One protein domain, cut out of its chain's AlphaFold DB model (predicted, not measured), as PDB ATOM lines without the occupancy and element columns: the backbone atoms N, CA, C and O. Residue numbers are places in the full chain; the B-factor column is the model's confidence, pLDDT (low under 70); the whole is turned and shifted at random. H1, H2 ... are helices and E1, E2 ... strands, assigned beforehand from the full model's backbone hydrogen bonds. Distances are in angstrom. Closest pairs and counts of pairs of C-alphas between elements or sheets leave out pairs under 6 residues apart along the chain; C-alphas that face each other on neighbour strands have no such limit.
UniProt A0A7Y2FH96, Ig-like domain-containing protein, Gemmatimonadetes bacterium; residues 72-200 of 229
ATOM      1  N   LEU A  72     -52.154  21.778 -45.454       83.88
ATOM      2  CA  LEU A  72     -52.292  23.110 -44.880       83.88
ATOM      3  C   LEU A  72     -51.743  23.107 -43.456       83.88
ATOM      4  O   LEU A  72     -52.207  22.361 -42.600       83.88
ATOM      5  N   LEU A  73     -50.786  23.979 -43.196       86.19
ATOM      6  CA  LEU A  73     -50.287  24.284 -41.868       86.19
ATOM      7  C   LEU A  73     -51.034  25.487 -41.310       86.19
ATOM      8  O   LEU A  73     -51.237  26.476 -42.014       86.19
ATOM      9  N   VAL A  74     -51.423  25.408 -40.042       87.44
ATOM     10  CA  VAL A  74     -52.106  26.494 -39.337       87.44
ATOM     11  C   VAL A  74     -51.409  26.749 -38.010       87.44
ATOM     12  O   VAL A  74     -51.327  25.850 -37.172       87.44
ATOM     13  N   ALA A  75     -50.937  27.979 -37.821       87.94
ATOM     14  CA  ALA A  75     -50.440  28.498 -36.556       87.94
ATOM     15  C   ALA A  75     -51.420  29.540 -36.001       87.94
ATOM     16  O   ALA A  75     -51.874  30.415 -36.737       87.94
ATOM     17  N   PHE A  76     -51.741  29.460 -34.712       89.06
ATOM     18  CA  PHE A  76     -52.515  30.481 -34.004       89.06
ATOM     19  C   PHE A  76     -51.607  31.249 -33.054       89.06
ATOM     20  O   PHE A  76     -50.909  30.644 -32.241       89.06
ATOM     21  N   VAL A  77     -51.649  32.575 -33.147       89.62
ATOM     22  CA  VAL A  77     -50.857  33.492 -32.335       89.62
ATOM     23  C   VAL A  77     -51.759  34.232 -31.358       89.62
ATOM     24  O   VAL A  77     -52.718  34.898 -31.755       89.62
ATOM     25  N   THR A  78     -51.430  34.140 -30.072       89.00
ATOM     26  CA  THR A  78     -52.154  34.819 -28.991       89.00
ATOM     27  C   THR A  78     -51.199  35.553 -28.058       89.00
ATOM     28  O   THR A  78     -50.009  35.252 -28.019       89.00
ATOM     29  N   ASN A  79     -51.711  36.496 -27.270       87.50
ATOM     30  CA  ASN A  79     -50.977  37.070 -26.137       87.50
ATOM     31  C   ASN A  79     -51.089  36.191 -24.878       87.50
ATOM     32  O   ASN A  79     -51.762  35.156 -24.893       87.50
ATOM     33  N   GLU A  80     -50.471  36.609 -23.767       81.44
ATOM     34  CA  GLU A  80     -50.492  35.871 -22.494       81.44
ATOM     35  C   GLU A  80     -51.895  35.689 -21.888       81.44
ATOM     36  O   GLU A  80     -52.100  34.833 -21.028       81.44
ATOM     37  N   PHE A  81     -52.876  36.462 -22.353       83.19
ATOM     38  CA  PHE A  81     -54.272  36.371 -21.932       83.19
ATOM     39  C   PHE A  81     -55.123  35.503 -22.876       83.19
ATOM     40  O   PHE A  81     -56.340  35.414 -22.699       83.19
ATOM     41  N   GLY A  82     -54.508  34.891 -23.895       82.50
ATOM     42  CA  GLY A  82     -55.190  34.068 -24.892       82.50
ATOM     43  C   GLY A  82     -56.020  34.852 -25.903       82.50
ATOM     44  O   GLY A  82     -56.873  34.269 -26.570       82.50
ATOM     45  N   ASN A  83     -55.811  36.167 -26.015       86.69
ATOM     46  CA  ASN A  83     -56.448  36.961 -27.062       86.69
ATOM     47  C   ASN A  83     -55.616  36.862 -28.352       86.69
ATOM     48  O   ASN A  83     -54.386  36.920 -28.266       86.69
ATOM     49  N   PRO A  84     -56.251  36.721 -29.529       88.50
ATOM     50  CA  PRO A  84     -55.542  36.623 -30.801       88.50
ATOM     51  C   PRO A  84     -54.774  37.908 -31.119       88.50
ATOM     52  O   PRO A  84     -55.239  39.004 -30.799       88.50
ATOM     53  N   VAL A  85     -53.609  37.769 -31.756       90.19
ATOM     54  CA  VAL A  85     -52.758  38.901 -32.158       90.19
ATOM     55  C   VAL A  85     -52.639  38.940 -33.689       90.19
ATOM     56  O   VAL A  85     -51.915  38.119 -34.263       90.19
ATOM     57  N   PRO A  86     -53.340  39.866 -34.366       90.38
ATOM     58  CA  PRO A  86     -53.232  40.049 -35.814       90.38
ATOM     59  C   PRO A  86     -51.948  40.779 -36.208       90.38
ATOM     60  O   PRO A  86     -51.403  41.548 -35.413       90.38
ATOM     61  N   GLY A  87     -51.510  40.615 -37.456       88.69
ATOM     62  CA  GLY A  87     -50.391  41.380 -38.005       88.69
ATOM     63  C   GLY A  87     -49.003  40.885 -37.620       88.69
ATOM     64  O   GLY A  87     -48.022  41.603 -37.819       88.69
ATOM     65  N   VAL A  88     -48.903  39.697 -37.030       90.12
ATOM     66  CA  VAL A  88     -47.643  39.089 -36.605       90.12
ATOM     67  C   VAL A  88     -47.119  38.218 -37.734       90.12
ATOM     68  O   VAL A  88     -47.839  37.367 -38.253       90.12
ATOM     69  N   GLN A  89     -45.849  38.389 -38.097       91.25
ATOM     70  CA  GLN A  89     -45.206  37.448 -39.004       91.25
ATOM     71  C   GLN A  89     -44.925  36.133 -38.296       91.25
ATOM     72  O   GLN A  89     -44.322  36.100 -37.225       91.25
ATOM     73  N   VAL A  90     -45.317  35.047 -38.943       90.88
ATOM     74  CA  VAL A  90     -44.958  33.692 -38.549       90.88
ATOM     75  C   VAL A  90     -44.098  33.104 -39.652       90.88
ATOM     76  O   VAL A  90     -44.471  33.145 -40.824       90.88
ATOM     77  N   VAL A  91     -42.938  32.576 -39.275       90.81
ATOM     78  CA  VAL A  91     -42.004  31.904 -40.177       90.81
ATOM     79  C   VAL A  91     -42.125  30.402 -39.978       90.81
ATOM     80  O   VAL A  91     -42.117  29.917 -38.847       90.81
ATOM     81  N   PHE A  92     -42.222  29.666 -41.079       89.50
ATOM     82  CA  PHE A  92     -42.300  28.215 -41.095       89.50
ATOM     83  C   PHE A  92     -41.009  27.625 -41.639       89.50
ATOM     84  O   PHE A  92     -40.468  28.062 -42.656       89.50
ATOM     85  N   LYS A  93     -40.534  26.582 -40.968       88.19
ATOM     86  CA  LYS A  93     -39.374  25.803 -41.379       88.19
ATOM     87  C   LYS A  93     -39.730  24.330 -41.330       88.19
ATOM     88  O   LYS A  93     -40.441  23.890 -40.436       88.19
ATOM     89  N   THR A  94     -39.215  23.572 -42.281       84.88
ATOM     90  CA  THR A  94     -39.281  22.116 -42.249       84.88
ATOM     91  C   THR A  94     -37.942  21.550 -42.678       84.88
ATOM     92  O   THR A  94     -37.214  22.180 -43.450       84.88
ATOM     93  N   ASP A  95     -37.603  20.391 -42.140       80.38
ATOM     94  CA  ASP A  95     -36.496  19.567 -42.609       80.38
ATOM     95  C   ASP A  95     -36.924  18.604 -43.733       80.38
ATOM     96  O   ASP A  95     -36.069  18.039 -44.416       80.38
ATOM     97  N   THR A  96     -38.236  18.476 -43.975       75.19
ATOM     98  CA  THR A  96     -38.812  17.520 -44.917       75.19
ATOM     99  C   THR A  96     -39.797  18.190 -45.874       75.19
ATOM    100  O   THR A  96     -40.801  18.789 -45.497       75.19
ATOM    101  N   GLY A  97     -39.533  18.057 -47.173       79.25
ATOM    102  CA  GLY A  97     -40.339  18.702 -48.207       79.25
ATOM    103  C   GLY A  97     -40.103  20.200 -48.325       79.25
ATOM    104  O   GLY A  97     -38.987  20.686 -48.153       79.25
ATOM    105  N   LYS A  98     -41.142  20.932 -48.731       84.19
ATOM    106  CA  LYS A  98     -41.075  22.378 -48.963       84.19
ATOM    107  C   LYS A  98     -42.283  23.057 -48.342       84.19
ATOM    108  O   LYS A  98     -43.406  22.679 -48.636       84.19
ATOM    109  N   VAL A  99     -42.066  24.103 -47.556       87.00
ATOM    110  CA  VAL A  99     -43.138  24.887 -46.929       87.00
ATOM    111  C   VAL A  99     -43.133  26.329 -47.434       87.00
ATOM    112  O   VAL A  99     -42.073  26.860 -47.776       87.00
ATOM    113  N   THR A 100     -44.302  26.972 -47.500       87.56
ATOM    114  CA  THR A 100     -44.375  28.434 -47.652       87.56
ATOM    115  C   THR A 100     -43.646  29.092 -46.473       87.56
ATOM    116  O   THR A 100     -43.987  28.797 -45.330       87.56
ATOM    117  N   PRO A 101     -42.643  29.954 -46.715       82.00
ATOM    118  CA  PRO A 101     -41.667  30.314 -45.689       82.00
ATOM    119  C   PRO A 101     -42.236  31.198 -44.582       82.00
ATOM    120  O   PRO A 101     -41.794  31.095 -43.446       82.00
ATOM    121  N   SER A 102     -43.196  32.069 -44.875       85.12
ATOM    122  CA  SER A 102     -43.795  32.942 -43.870       85.12
ATOM    123  C   SER A 102     -45.175  33.432 -44.291       85.12
ATOM    124  O   SER A 102     -45.557  33.329 -45.457       85.12
ATOM    125  N   THR A 103     -45.930  33.937 -43.321       88.88
ATOM    126  CA  THR A 103     -47.232  34.584 -43.520       88.88
ATOM    127  C   THR A 103     -47.508  35.560 -42.371       88.88
ATOM    128  O   THR A 103     -46.846  35.486 -41.330       88.88
ATOM    129  N   ILE A 104     -48.461  36.469 -42.556       89.69
ATOM    130  CA  ILE A 104     -48.925  37.402 -41.525       89.69
ATOM    131  C   ILE A 104     -50.215  36.862 -40.905       89.69
ATOM    132  O   ILE A 104     -51.054  36.297 -41.605       89.69
ATOM    133  N   THR A 105     -50.373  37.002 -39.589       90.44
ATOM    134  CA  THR A 105     -51.607  36.592 -38.916       90.44
ATOM    135  C   THR A 105     -52.785  37.488 -39.287       90.44
ATOM    136  O   THR A 105     -52.669  38.714 -39.281       90.44
ATOM    137  N   ASP A 106     -53.934  36.871 -39.559       88.31
ATOM    138  CA  ASP A 106     -55.201  37.572 -39.782       88.31
ATOM    139  C   ASP A 106     -55.815  38.117 -38.473       88.31
ATOM    140  O   ASP A 106     -55.261  37.953 -37.384       88.31
ATOM    141  N   ASP A 107     -56.996  38.738 -38.563       86.75
ATOM    142  CA  ASP A 107     -57.738  39.293 -37.416       86.75
ATOM    143  C   ASP A 107     -58.071  38.262 -36.322       86.75
ATOM    144  O   ASP A 107     -58.328  38.626 -35.171       86.75
ATOM    145  N   SER A 108     -58.050  36.970 -36.656       86.06
ATOM    146  CA  SER A 108     -58.237  35.864 -35.715       86.06
ATOM    147  C   SER A 108     -56.922  35.344 -35.123       86.06
ATOM    148  O   SER A 108     -56.918  34.356 -34.387       86.06
ATOM    149  N   GLY A 109     -55.797  36.007 -35.413       87.75
ATOM    150  CA  GLY A 109     -54.463  35.591 -34.994       87.75
ATOM    151  C   GLY A 109     -53.965  34.363 -35.757       87.75
ATOM    152  O   GLY A 109     -53.068  33.672 -35.279       87.75
ATOM    153  N   ARG A 110     -54.554  34.039 -36.914       88.88
ATOM    154  CA  ARG A 110     -54.263  32.812 -37.655       88.88
ATOM    155  C   ARG A 110     -53.270  33.071 -38.782       88.88
ATOM    156  O   ARG A 110     -53.471  33.947 -39.612       88.88
ATOM    157  N   ALA A 111     -52.232  32.248 -38.835       89.38
ATOM    158  CA  ALA A 111     -51.215  32.207 -39.876       89.38
ATOM    159  C   ALA A 111     -51.289  30.859 -40.610       89.38
ATOM    160  O   ALA A 111     -51.262  29.804 -39.972       89.38
ATOM    161  N   THR A 112     -51.372  30.871 -41.942       88.81
ATOM    162  CA  THR A 112     -51.460  29.644 -42.752       88.81
ATOM    163  C   THR A 112     -50.295  29.479 -43.716       88.81
ATOM    164  O   THR A 112     -49.949  30.415 -44.431       88.81
ATOM    165  N   ALA A 113     -49.747  28.269 -43.807       87.50
ATOM    166  CA  ALA A 113     -48.717  27.913 -44.781       87.50
ATOM    167  C   ALA A 113     -49.087  26.635 -45.532       87.50
ATOM    168  O   ALA A 113     -49.859  25.815 -45.047       87.50
ATOM    169  N   THR A 114     -48.536  26.455 -46.731       85.50
ATOM    170  CA  THR A 114     -48.735  25.228 -47.509       85.50
ATOM    171  C   THR A 114     -47.472  24.385 -47.450       85.50
ATOM    172  O   THR A 114     -46.391  24.871 -47.781       85.50
ATOM    173  N   LEU A 115     -47.609  23.131 -47.030       83.81
ATOM    174  CA  LEU A 115     -46.559  22.123 -47.078       83.81
ATOM    175  C   LEU A 115     -46.717  21.294 -48.349       83.81
ATOM    176  O   LEU A 115     -47.760  20.692 -48.591       83.81
ATOM    177  N   PHE A 116     -45.659  21.231 -49.139       82.56
ATOM    178  CA  PHE A 116     -45.523  20.346 -50.279       82.56
ATOM    179  C   PHE A 116     -44.651  19.157 -49.872       82.56
ATOM    180  O   PHE A 116     -43.548  19.373 -49.354       82.56
ATOM    181  N   PRO A 117     -45.110  17.917 -50.111       74.00
ATOM    182  CA  PRO A 117     -44.315  16.737 -49.808       74.00
ATOM    183  C   PRO A 117     -42.985  16.774 -50.567       74.00
ATOM    184  O   PRO A 117     -42.920  17.140 -51.744       74.00
ATOM    185  N   GLY A 118     -41.913  16.417 -49.864       66.19
ATOM    186  CA  GLY A 118     -40.603  16.210 -50.464       66.19
ATOM    187  C   GLY A 118     -40.523  14.836 -51.098       66.19
ATOM    188  O   GLY A 118     -41.045  13.867 -50.554       66.19
ATOM    189  N   PHE A 119     -39.829  14.735 -52.227       57.09
ATOM    190  CA  PHE A 119     -39.381  13.441 -52.718       57.09
ATOM    191  C   PHE A 119     -38.150  13.047 -51.920       57.09
ATOM    192  O   PHE A 119     -37.026  13.304 -52.347       57.09
ATOM    193  N   THR A 120     -38.355  12.461 -50.751       51.88
ATOM    194  CA  THR A 120     -37.270  11.725 -50.121       51.88
ATOM    195  C   THR A 120     -37.534  10.256 -50.369       51.88
ATOM    196  O   THR A 120     -38.567   9.714 -49.980       51.88
ATOM    197  N   GLU A 121     -36.635   9.649 -51.141       52.84
ATOM    198  CA  GLU A 121     -36.611   8.212 -51.373       52.84
ATOM    199  C   GLU A 121     -36.718   7.510 -50.015       52.84
ATOM    200  O   GLU A 121     -36.083   7.944 -49.055       52.84
ATOM    201  N   VAL A 122     -37.583   6.495 -49.921       50.72
ATOM    202  CA  VAL A 122     -37.930   5.773 -48.685       50.72
ATOM    203  C   VAL A 122     -36.730   4.948 -48.207       50.72
ATOM    204  O   VAL A 122     -36.703   3.724 -48.282       50.72
ATOM    205  N   GLN A 123     -35.689   5.632 -47.764       45.66
ATOM    206  CA  GLN A 123     -34.577   5.095 -47.009       45.66
ATOM    207  C   GLN A 123     -34.457   5.991 -45.795       45.66
ATOM    208  O   GLN A 123     -34.256   7.191 -45.960       45.66
ATOM    209  N   ASP A 124     -34.665   5.392 -44.619       51.59
ATOM    210  CA  ASP A 124     -34.433   5.954 -43.289       51.59
ATOM    211  C   ASP A 124     -33.617   7.245 -43.340       51.59
ATOM    212  O   ASP A 124     -32.393   7.212 -43.474       51.59
ATOM    213  N   ILE A 125     -34.301   8.387 -43.279       52.78
ATOM    214  CA  ILE A 125     -33.634   9.671 -43.122       52.78
ATOM    215  C   ILE A 125     -33.376   9.787 -41.621       52.78
ATOM    216  O   ILE A 125     -34.336   9.947 -40.865       52.78
ATOM    217  N   PRO A 126     -32.126   9.699 -41.139       48.34
ATOM    218  CA  PRO A 126     -31.819  10.166 -39.801       48.34
ATOM    219  C   PRO A 126     -31.950  11.694 -39.813       48.34
ATOM    220  O   PRO A 126     -31.040  12.413 -40.221       48.34
ATOM    221  N   GLY A 127     -33.120  12.176 -39.416       52.66
ATOM    222  CA  GLY A 127     -33.458  13.584 -39.279       52.66
ATOM    223  C   GLY A 127     -34.721  13.700 -38.438       52.66
ATOM    224  O   GLY A 127     -35.614  12.858 -38.547       52.66
ATOM    225  N   ASP A 128     -34.764  14.701 -37.566       59.25
ATOM    226  CA  ASP A 128     -35.944  15.018 -36.767       59.25
ATOM    227  C   ASP A 128     -37.017  15.565 -37.713       59.25
ATOM    228  O   ASP A 128     -37.119  16.784 -37.828       59.25
ATOM    229  N   ASN A 129     -37.762  14.679 -38.401       73.00
ATOM    230  CA  ASN A 129     -38.813  15.015 -39.370       73.00
ATOM    231  C   ASN A 129     -39.819  15.939 -38.695       73.00
ATOM    232  O   ASN A 129     -40.745  15.491 -38.023       73.00
ATOM    233  N   SER A 130     -39.585  17.236 -38.797       82.25
ATOM    234  CA  SER A 130     -40.205  18.235 -37.958       82.25
ATOM    235  C   SER A 130     -40.522  19.458 -38.783       82.25
ATOM    236  O   SER A 130     -39.782  19.929 -39.654       82.25
ATOM    237  N   ILE A 131     -41.698  19.984 -38.500       85.75
ATOM    238  CA  ILE A 131     -42.134  21.260 -39.023       85.75
ATOM    239  C   ILE A 131     -42.202  22.180 -37.824       85.75
ATOM    240  O   ILE A 131     -42.786  21.824 -36.806       85.75
ATOM    241  N   CYS A 132     -41.618  23.360 -37.948       87.88
ATOM    242  CA  CYS A 132     -41.615  24.373 -36.913       87.88
ATOM    243  C   CYS A 132     -42.243  25.660 -37.433       87.88
ATOM    244  O   CYS A 132     -42.029  26.049 -38.583       87.88
ATOM    245  N   ALA A 133     -42.965  26.345 -36.557       90.25
ATOM    246  CA  ALA A 133     -43.410  27.716 -36.733       90.25
ATOM    247  C   ALA A 133     -42.754  28.588 -35.656       90.25
ATOM    248  O   ALA A 133     -42.615  28.150 -34.515       90.25
ATOM    249  N   TYR A 134     -42.347  29.810 -35.991       91.44
ATOM    250  CA  TYR A 134     -41.800  30.749 -35.012       91.44
ATOM    251  C   TYR A 134     -42.108  32.208 -35.349       91.44
ATOM    252  O   TYR A 134     -42.261  32.582 -36.511       91.44
ATOM    253  N   ILE A 135     -42.183  33.034 -34.307       91.50
ATOM    254  CA  ILE A 135     -42.357  34.484 -34.397       91.50
ATOM    255  C   ILE A 135     -40.961  35.119 -34.333       91.50
ATOM    256  O   ILE A 135     -40.315  35.018 -33.281       91.50
ATOM    257  N   PRO A 136     -40.473  35.760 -35.411       88.19
ATOM    258  CA  PRO A 136     -39.166  36.399 -35.402       88.19
ATOM    259  C   PRO A 136     -39.123  37.537 -34.372       88.19
ATOM    260  O   PRO A 136     -40.141  38.130 -34.008       88.19
ATOM    261  N   GLU A 137     -37.931  37.813 -33.848       75.69
ATOM    262  CA  GLU A 137     -37.697  38.973 -32.975       75.69
ATOM    263  C   GLU A 137     -37.567  40.265 -33.787       75.69
ATOM    264  O   GLU A 137     -37.895  41.347 -33.302       75.69
ATOM    265  N   GLU A 138     -37.101  40.141 -35.028       74.50
ATOM    266  CA  GLU A 138     -36.943  41.248 -35.957       74.50
ATOM    267  C   GLU A 138     -38.269  41.573 -36.644       74.50
ATOM    268  O   GLU A 138     -39.033  40.689 -37.045       74.50
ATOM    269  N   LYS A 139     -38.545  42.871 -36.768       69.19
ATOM    270  CA  LYS A 139     -39.750  43.370 -37.414       69.19
ATOM    271  C   LYS A 139     -39.699  43.094 -38.911       69.19
ATOM    272  O   LYS A 139     -38.658  43.234 -39.546       69.19
ATOM    273  N   VAL A 140     -40.856  42.783 -39.482       75.06
ATOM    274  CA  VAL A 140     -40.994  42.673 -40.933       75.06
ATOM    275  C   VAL A 140     -40.682  44.010 -41.590       75.06
ATOM    276  O   VAL A 140     -41.249  45.042 -41.217       75.06
ATOM    277  N   ASP A 141     -39.825  43.984 -42.607       75.44
ATOM    278  CA  ASP A 141     -39.649  45.130 -43.485       75.44
ATOM    279  C   ASP A 141     -40.908  45.304 -44.346       75.44
ATOM    280  O   ASP A 141     -41.188  44.525 -45.262       75.44
ATOM    281  N   TRP A 142     -41.670  46.353 -44.044       60.62
ATOM    282  CA  TRP A 142     -42.914  46.727 -44.717       60.62
ATOM    283  C   TRP A 142     -42.762  46.906 -46.235       60.62
ATOM    284  O   TRP A 142     -43.751  46.789 -46.958       60.62
ATOM    285  N   THR A 143     -41.545  47.155 -46.731       64.50
ATOM    286  CA  THR A 143     -41.263  47.303 -48.167       64.50
ATOM    287  C   THR A 143     -41.249  45.977 -48.931       64.50
ATOM    288  O   THR A 143     -41.308  45.980 -50.160       64.50
ATOM    289  N   THR A 144     -41.186  44.851 -48.217       67.69
ATOM    290  CA  THR A 144     -41.093  43.501 -48.798       67.69
ATOM    291  C   THR A 144     -42.412  42.730 -48.779       67.69
ATOM    292  O   THR A 144     -42.491  41.650 -49.362       67.69
ATOM    293  N   LEU A 145     -43.444  43.281 -48.135       65.25
ATOM    294  CA  LEU A 145     -44.763  42.660 -48.033       65.25
ATOM    295  C   LEU A 145     -45.621  42.924 -49.269       65.25
ATOM    296  O   LEU A 145     -45.582  44.008 -49.855       65.25
ATOM    297  N   GLU A 146     -46.437  41.935 -49.636       69.88
ATOM    298  CA  GLU A 146     -47.464  42.127 -50.652       69.88
ATOM    299  C   GLU A 146     -48.506  43.148 -50.141       69.88
ATOM    300  O   GLU A 146     -48.819  43.162 -48.948       69.88
ATOM    301  N   PRO A 147     -49.073  44.014 -51.004       58.94
ATOM    302  CA  PRO A 147     -49.955  45.109 -50.578       58.94
ATOM    303  C   PRO A 147     -51.195  44.691 -49.766       58.94
ATOM    304  O   PRO A 147     -51.768  45.525 -49.075       58.94
ATOM    305  N   GLY A 148     -51.617  43.423 -49.850       61.38
ATOM    306  CA  GLY A 148     -52.736  42.878 -49.071       61.38
ATOM    307  C   GLY A 148     -52.392  42.542 -47.614       61.38
ATOM    308  O   GLY A 148     -53.279  42.557 -46.771       61.38
ATOM    309  N   ASP A 149     -51.116  42.314 -47.292       61.41
ATOM    310  CA  ASP A 149     -50.667  41.922 -45.945       61.41
ATOM    311  C   ASP A 149     -50.348  43.131 -45.044       61.41
ATOM    312  O   ASP A 149     -49.991  42.990 -43.873       61.41
ATOM    313  N   GLN A 150     -50.450  44.346 -45.591       59.16
ATOM    314  CA  GLN A 150     -50.059  45.591 -44.923       59.16
ATOM    315  C   GLN A 150     -51.152  46.172 -44.012       59.16
ATOM    316  O   GLN A 150     -50.893  47.150 -43.309       59.16
ATOM    317  N   GLU A 151     -52.364  45.611 -44.011       62.00
ATOM    318  CA  GLU A 151     -53.544  46.318 -43.497       62.00
ATOM    319  C   GLU A 151     -53.573  46.454 -41.963       62.00
ATOM    320  O   GLU A 151     -54.190  47.387 -41.448       62.00
ATOM    321  N   ARG A 152     -52.825  45.628 -41.210       72.06
ATOM    322  CA  ARG A 152     -52.629  45.856 -39.768       72.06
ATOM    323  C   ARG A 152     -51.438  45.093 -39.177       72.06
ATOM    324  O   ARG A 152     -51.638  44.122 -38.457       72.06
ATOM    325  N   LEU A 153     -50.205  45.539 -39.428       83.44
ATOM    326  CA  LEU A 153     -49.019  44.970 -38.765       83.44
ATOM    327  C   LEU A 153     -49.074  45.160 -37.241       83.44
ATOM    328  O   LEU A 153     -49.464  46.222 -36.754       83.44
ATOM    329  N   ALA A 154     -48.653  44.136 -36.500       84.44
ATOM    330  CA  ALA A 154     -48.576  44.184 -35.049       84.44
ATOM    331  C   ALA A 154     -47.539  45.219 -34.590       84.44
ATOM    332  O   ALA A 154     -46.472  45.394 -35.190       84.44
ATOM    333  N   THR A 155     -47.858  45.907 -33.500       85.62
ATOM    334  CA  THR A 155     -46.918  46.776 -32.793       85.62
ATOM    335  C   THR A 155     -45.833  45.956 -32.096       85.62
ATOM    336  O   THR A 155     -45.985  44.762 -31.842       85.62
ATOM    337  N   ASP A 156     -44.724  46.604 -31.749       83.88
ATOM    338  CA  ASP A 156     -43.591  45.928 -31.110       83.88
ATOM    339  C   ASP A 156     -43.981  45.351 -29.729       83.88
ATOM    340  O   ASP A 156     -43.488  44.298 -29.324       83.88
ATOM    341  N   GLU A 157     -44.922  45.997 -29.033       84.44
ATOM    342  CA  GLU A 157     -45.503  45.516 -27.773       84.44
ATOM    343  C   GLU A 157     -46.373  44.267 -27.984       84.44
ATOM    344  O   GLU A 157     -46.220  43.273 -27.270       84.44
ATOM    345  N   GLU A 158     -47.221  44.268 -29.017       86.50
ATOM    346  CA  GLU A 158     -48.014  43.095 -29.402       86.50
ATOM    347  C   GLU A 158     -47.112  41.907 -29.782       86.50
ATOM    348  O   GLU A 158     -47.362  40.783 -29.349       86.50
ATOM    349  N   ILE A 159     -46.022  42.145 -30.522       85.31
ATOM    350  CA  ILE A 159     -45.041  41.110 -30.896       85.31
ATOM    351  C   ILE A 159     -44.281  40.584 -29.668       85.31
ATOM    352  O   ILE A 159     -43.977  39.392 -29.588       85.31
ATOM    353  N   ALA A 160     -43.958  41.437 -28.693       84.25
ATOM    354  CA  ALA A 160     -43.289  41.019 -27.462       84.25
ATOM    355  C   ALA A 160     -44.157  40.060 -26.622       84.25
ATOM    356  O   ALA A 160     -43.638  39.088 -26.055       84.25
ATOM    357  N   GLY A 161     -45.471  40.299 -26.582       83.88
ATOM    358  CA  GLY A 161     -46.458  39.455 -25.894       83.88
ATOM    359  C   GLY A 161     -46.933  38.238 -26.697       83.88
ATOM    360  O   GLY A 161     -47.425  37.274 -26.113       83.88
ATOM    361  N   ALA A 162     -46.753  38.233 -28.018       86.69
ATOM    362  CA  ALA A 162     -47.245  37.178 -28.900       86.69
ATOM    363  C   ALA A 162     -46.560  35.819 -28.662       86.69
ATOM    364  O   ALA A 162     -45.339  35.731 -28.498       86.69
ATOM    365  N   ARG A 163     -47.355  34.747 -28.666       86.56
ATOM    366  CA  ARG A 163     -46.960  33.338 -28.511       86.56
ATOM    367  C   ARG A 163     -47.712  32.466 -29.507       86.56
ATOM    368  O   ARG A 163     -48.826  32.805 -29.896       86.56
ATOM    369  N   ILE A 164     -47.118  31.341 -29.895       84.00
ATOM    370  CA  ILE A 164     -47.778  30.344 -30.741       84.00
ATOM    371  C   ILE A 164     -48.576  29.408 -29.834       84.00
ATOM    372  O   ILE A 164     -47.990  28.597 -29.129       84.00
ATOM    373  N   ALA A 165     -49.903  29.525 -29.864       73.88
ATOM    374  CA  ALA A 165     -50.815  28.756 -29.018       73.88
ATOM    375  C   ALA A 165     -51.132  27.368 -29.594       73.88
ATOM    376  O   ALA A 165     -51.302  26.402 -28.852       73.88
ATOM    377  N   ILE A 166     -51.239  27.266 -30.922       69.19
ATOM    378  CA  ILE A 166     -51.472  26.009 -31.641       69.19
ATOM    379  C   ILE A 166     -50.673  26.024 -32.927       69.19
ATOM    380  O   ILE A 166     -50.717  27.002 -33.669       69.19
ATOM    381  N   PHE A 167     -50.072  24.884 -33.239       74.62
ATOM    382  CA  PHE A 167     -49.576  24.574 -34.565       74.62
ATOM    383  C   PHE A 167     -50.163  23.227 -35.007       74.62
ATOM    384  O   PHE A 167     -50.197  22.283 -34.216       74.62
ATOM    385  N   ARG A 168     -50.708  23.134 -36.230       75.25
ATOM    386  CA  ARG A 168     -51.305  21.895 -36.768       75.25
ATOM    387  C   ARG A 168     -51.105  21.743 -38.270       75.25
ATOM    388  O   ARG A 168     -51.039  22.726 -39.002       75.25
ATOM    389  N   LEU A 169     -51.115  20.485 -38.696       73.12
ATOM    390  CA  LEU A 169     -51.118  20.025 -40.080       73.12
ATOM    391  C   LEU A 169     -52.517  19.495 -40.429       73.12
ATOM    392  O   LEU A 169     -53.079  18.697 -39.679       73.12
ATOM    393  N   ILE A 170     -53.099  19.970 -41.529       74.25
ATOM    394  CA  ILE A 170     -54.449  19.628 -41.993       74.25
ATOM    395  C   ILE A 170     -54.352  19.045 -43.404       74.25
ATOM    396  O   ILE A 170     -53.841  19.695 -44.323       74.25
ATOM    397  N   ASP A 171     -54.890  17.839 -43.595       65.81
ATOM    398  CA  ASP A 171     -55.017  17.241 -44.922       65.81
ATOM    399  C   ASP A 171     -56.086  17.988 -45.734       65.81
ATOM    400  O   ASP A 171     -57.264  18.053 -45.358       65.81
ATOM    401  N   SER A 172     -55.669  18.543 -46.873       56.50
ATOM    402  CA  SER A 172     -56.529  19.274 -47.806       56.50
ATOM    403  C   SER A 172     -57.622  18.397 -48.446       56.50
ATOM    404  O   SER A 172     -58.515  18.927 -49.101       56.50
ATOM    405  N   GLY A 173     -57.585  17.070 -48.258       48.12
ATOM    406  CA  GLY A 173     -58.569  16.124 -48.791       48.12
ATOM    407  C   GLY A 173     -59.783  15.801 -47.907       48.12
ATOM    408  O   GLY A 173     -60.711  15.168 -48.406       48.12
ATOM    409  N   SER A 174     -59.808  16.193 -46.626       47.44
ATOM    410  CA  SER A 174     -60.804  15.669 -45.664       47.44
ATOM    411  C   SER A 174     -62.120  16.451 -45.558       47.44
ATOM    412  O   SER A 174     -63.003  16.051 -44.806       47.44
ATOM    413  N   GLY A 175     -62.289  17.567 -46.278       42.56
ATOM    414  CA  GLY A 175     -63.514  18.379 -46.195       42.56
ATOM    415  C   GLY A 175     -63.799  18.970 -44.806       42.56
ATOM    416  O   GLY A 175     -64.857  19.563 -44.608       42.56
ATOM    417  N   SER A 176     -62.871  18.846 -43.852       40.69
ATOM    418  CA  SER A 176     -62.988  19.428 -42.516       40.69
ATOM    419  C   SER A 176     -62.583  20.900 -42.564       40.69
ATOM    420  O   SER A 176     -61.486  21.308 -42.180       40.69
ATOM    421  N   THR A 177     -63.461  21.710 -43.147       45.03
ATOM    422  CA  THR A 177     -63.470  23.153 -42.928       45.03
ATOM    423  C   THR A 177     -63.894  23.409 -41.491       45.03
ATOM    424  O   THR A 177     -64.911  22.877 -41.059       45.03
ATOM    425  N   GLU A 178     -63.142  24.272 -40.809       46.91
ATOM    426  CA  GLU A 178     -63.416  24.811 -39.471       46.91
ATOM    427  C   GLU A 178     -62.796  24.030 -38.303       46.91
ATOM    428  O   GLU A 178     -63.428  23.277 -37.572       46.91
ATOM    429  N   LEU A 179     -61.511  24.307 -38.078       50.56
ATOM    430  CA  LEU A 179     -60.883  24.155 -36.768       50.56
ATOM    431  C   LEU A 179     -60.333  25.515 -36.333       50.56
ATOM    432  O   LEU A 179     -59.135  25.679 -36.116       50.56
ATOM    433  N   VAL A 180     -61.212  26.515 -36.238       52.47
ATOM    434  CA  VAL A 180     -60.981  27.582 -35.261       52.47
ATOM    435  C   VAL A 180     -61.303  26.938 -33.915       52.47
ATOM    436  O   VAL A 180     -62.428  26.468 -33.733       52.47
ATOM    437  N   PRO A 181     -60.344  26.819 -32.987       54.44
ATOM    438  CA  PRO A 181     -60.644  26.286 -31.673       54.44
ATOM    439  C   PRO A 181     -61.758  27.123 -31.057       54.44
ATOM    440  O   PRO A 181     -61.635  28.342 -30.960       54.44
ATOM    441  N   THR A 182     -62.841  26.469 -30.642       54.41
ATOM    442  CA  THR A 182     -64.021  27.147 -30.089       54.41
ATOM    443  C   THR A 182     -63.680  27.959 -28.831       54.41
ATOM    444  O   THR A 182     -64.435  28.849 -28.456       54.41
ATOM    445  N   ASP A 183     -62.528  27.690 -28.204       57.59
ATOM    446  CA  ASP A 183     -62.021  28.454 -27.068       57.59
ATOM    447  C   ASP A 183     -60.482  28.578 -27.080       57.59
ATOM    448  O   ASP A 183     -59.763  27.822 -26.425       57.59
ATOM    449  N   LEU A 184     -59.955  29.557 -27.829       58.41
ATOM    450  CA  LEU A 184     -58.520  29.896 -27.856       58.41
ATOM    451  C   LEU A 184     -57.951  30.246 -26.464       58.41
ATOM    452  O   LEU A 184     -56.750  30.107 -26.238       58.41
ATOM    453  N   ARG A 185     -58.795  30.627 -25.492       55.12
ATOM    454  CA  ARG A 185     -58.350  30.987 -24.135       55.12
ATOM    455  C   ARG A 185     -57.913  29.787 -23.308       55.12
ATOM    456  O   ARG A 185     -57.012  29.923 -22.485       55.12
ATOM    457  N   GLN A 186     -58.490  28.609 -23.541       51.34
ATOM    458  CA  GLN A 186     -58.019  27.378 -22.894       51.34
ATOM    459  C   GLN A 186     -56.644  26.947 -23.430       51.34
ATOM    460  O   GLN A 186     -55.871  26.296 -22.728       51.34
ATOM    461  N   LEU A 187     -56.304  27.374 -24.649       53.47
ATOM    462  CA  LEU A 187     -55.098  26.981 -25.380       53.47
ATOM    463  C   LEU A 187     -53.907  27.913 -25.151       53.47
ATOM    464  O   LEU A 187     -52.773  27.506 -25.386       53.47
ATOM    465  N   ALA A 188     -54.132  29.101 -24.587       50.09
ATOM    466  CA  ALA A 188     -53.064  29.963 -24.070       50.09
ATOM    467  C   ALA A 188     -52.179  29.253 -23.023       50.09
ATOM    468  O   ALA A 188     -51.051  29.661 -22.787       50.09
ATOM    469  N   SER A 189     -52.672  28.166 -22.416       50.66
ATOM    470  CA  SER A 189     -51.900  27.308 -21.509       50.66
ATOM    471  C   SER A 189     -51.038  26.243 -22.210       50.66
ATOM    472  O   SER A 189     -50.171  25.658 -21.566       50.66
ATOM    473  N   VAL A 190     -51.260  25.990 -23.507       54.28
ATOM    474  CA  VAL A 190     -50.682  24.863 -24.266       54.28
ATOM    475  C   VAL A 190     -49.534  25.299 -25.186       54.28
ATOM    476  O   VAL A 190     -48.689  24.481 -25.522       54.28
ATOM    477  N   GLY A 191     -49.424  26.588 -25.510       57.41
ATOM    478  CA  GLY A 191     -48.340  27.128 -26.329       57.41
ATOM    479  C   GLY A 191     -47.940  28.523 -25.861       57.41
ATOM    480  O   GLY A 191     -48.474  29.534 -26.309       57.41
ATOM    481  N   LEU A 192     -47.013  28.579 -24.903       64.50
ATOM    482  CA  LEU A 192     -46.463  29.828 -24.348       64.50
ATOM    483  C   LEU A 192     -45.089  30.173 -24.934       64.50
ATOM    484  O   LEU A 192     -44.379  31.033 -24.406       64.50
ATOM    485  N   SER A 193     -44.704  29.500 -26.018       80.94
ATOM    486  CA  SER A 193     -43.421  29.684 -26.684       80.94
ATOM    487  C   SER A 193     -43.561  30.573 -27.922       80.94
ATOM    488  O   SER A 193     -44.617  30.646 -28.552       80.94
ATOM    489  N   ARG A 194     -42.481  31.274 -28.284       84.62
ATOM    490  CA  ARG A 194     -42.385  32.004 -29.563       84.62
ATOM    491  C   ARG A 194     -42.089  31.073 -30.741       84.62
ATOM    492  O   ARG A 194     -42.111  31.530 -31.879       84.62
ATOM    493  N   SER A 195     -41.819  29.796 -30.475       86.19
ATOM    494  CA  SER A 195     -41.593  28.753 -31.472       86.19
ATOM    495  C   SER A 195     -42.254  27.448 -31.049       86.19
ATOM    496  O   SER A 195     -42.113  27.058 -29.890       86.19
ATOM    497  N   GLU A 196     -42.884  26.759 -31.993       87.12
ATOM    498  CA  GLU A 196     -43.519  25.457 -31.786       87.12
ATOM    499  C   GLU A 196     -43.156  24.516 -32.936       87.12
ATOM    500  O   GLU A 196     -43.138  24.942 -34.094       87.12
ATOM    501  N   CYS A 197     -42.876  23.248 -32.629       84.06
ATOM    502  CA  CYS A 197     -42.528  22.231 -33.618       84.06
ATOM    503  C   CYS A 197     -43.429  21.003 -33.476       84.06
ATOM    504  O   CYS A 197     -43.801  20.618 -32.373       84.06
ATOM    505  N   ILE A 198     -43.750  20.372 -34.600       81.31
ATOM    506  CA  ILE A 198     -44.486  19.111 -34.660       81.31
ATOM    507  C   ILE A 198     -43.603  18.097 -35.359       81.31
ATOM    508  O   ILE A 198     -43.121  18.357 -36.463       81.31
ATOM    509  N   GLU A 199     -43.440  16.938 -34.733       78.81
ATOM    510  CA  GLU A 199     -42.867  15.770 -35.384       78.81
ATOM    511  C   GLU A 199     -43.869  15.203 -36.390       78.81
ATOM    512  O   GLU A 199     -45.032  14.933 -36.078       78.81
ATOM    513  N   VAL A 200     -43.414  15.029 -37.620       70.12
ATOM    514  CA  VAL A 200     -44.166  14.413 -38.699       70.12
ATOM    515  C   VAL A 200     -43.816  12.924 -38.703       70.12
ATOM    516  O   VAL A 200     -42.655  12.556 -38.912       70.12
TER     517      VAL A 200
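AT A GLANCE: This is residues 72 to 200 of the 229 residues of the protein "Ig-like domain-containing protein" of Gemmatimonadetes bacterium (UniProt A0A7Y2FH96). Two antiparallel sheets lie face to face as a sandwich, E3-E2-E5-E7 on E4-E1-E6, with little H2 over E6 and H1 at one end. Long loops reach past both ends, and residues 173 to 178 stick out. The printed part has 129 residues, with seven named strands and two named helices, in the order E1 E2 E3 E4 E5 H1 E6 H2 E7. It is mostly strand, though under half of the residues are in named elements, and compact, with a radius of gyration of the C-alphas of 15.0 A and spans of 46 by 36 by 28 A.

IN THESE COORDINATES: E1, residues 72 to 78, begins at C-alpha (-52.292, 23.110, -44.880) and is 19.7 A long. E2 is residues 89 to 94, E3 102 to 104, E4 110 to 116, 19.8 A, and E5 130 to 134. H1 is residues 156 to 161, E6 163 to 171, 24.4 A, and H2 184 to 187. E7, residues 195 to 199, ends at C-alpha (-42.867, 15.770, -35.384).

HOW THE PARTS SIT: The sheets' facing parts are 7.2 A centre to centre, their strands at 33 degrees. N 74 and O 168 of E1 and E6 are 2.9 A apart, within hydrogen-bond range, as are N 75 and O 111 of E1 and E4, 2.8 A, N 93 and O 132 of E2 and E5, 2.9 A, N 133 and O 196 of E5 and E7, 2.8 A, and N 90 and O 103 of the hairpin E2 and E3, 2.9 A. H2 is on the strongly twisted sheet E4 E1 E6 at a height over the sheet of 8.9 A, only just over E6, with 3 of its 4 C-alphas; Ala 165 and Leu 187 have the closest C-alphas, 5.9 A. H1 only grazes that sheet, with residues 158 to 161. Each O i to N i+4 pair in H1 is within hydrogen-bond range; H2 is too short for one.

THE WHOLE: The two C-alphas farthest apart, of Gln 123 and Glu 157, are 46.1 A apart. The printed part has no cut. The links E4 to E5, E5 to H1 and E6 to H2 are long. Mean pLDDT of the printed part is 74.4; 45 residues are under 70, among them 118 to 128 and 171 to 192.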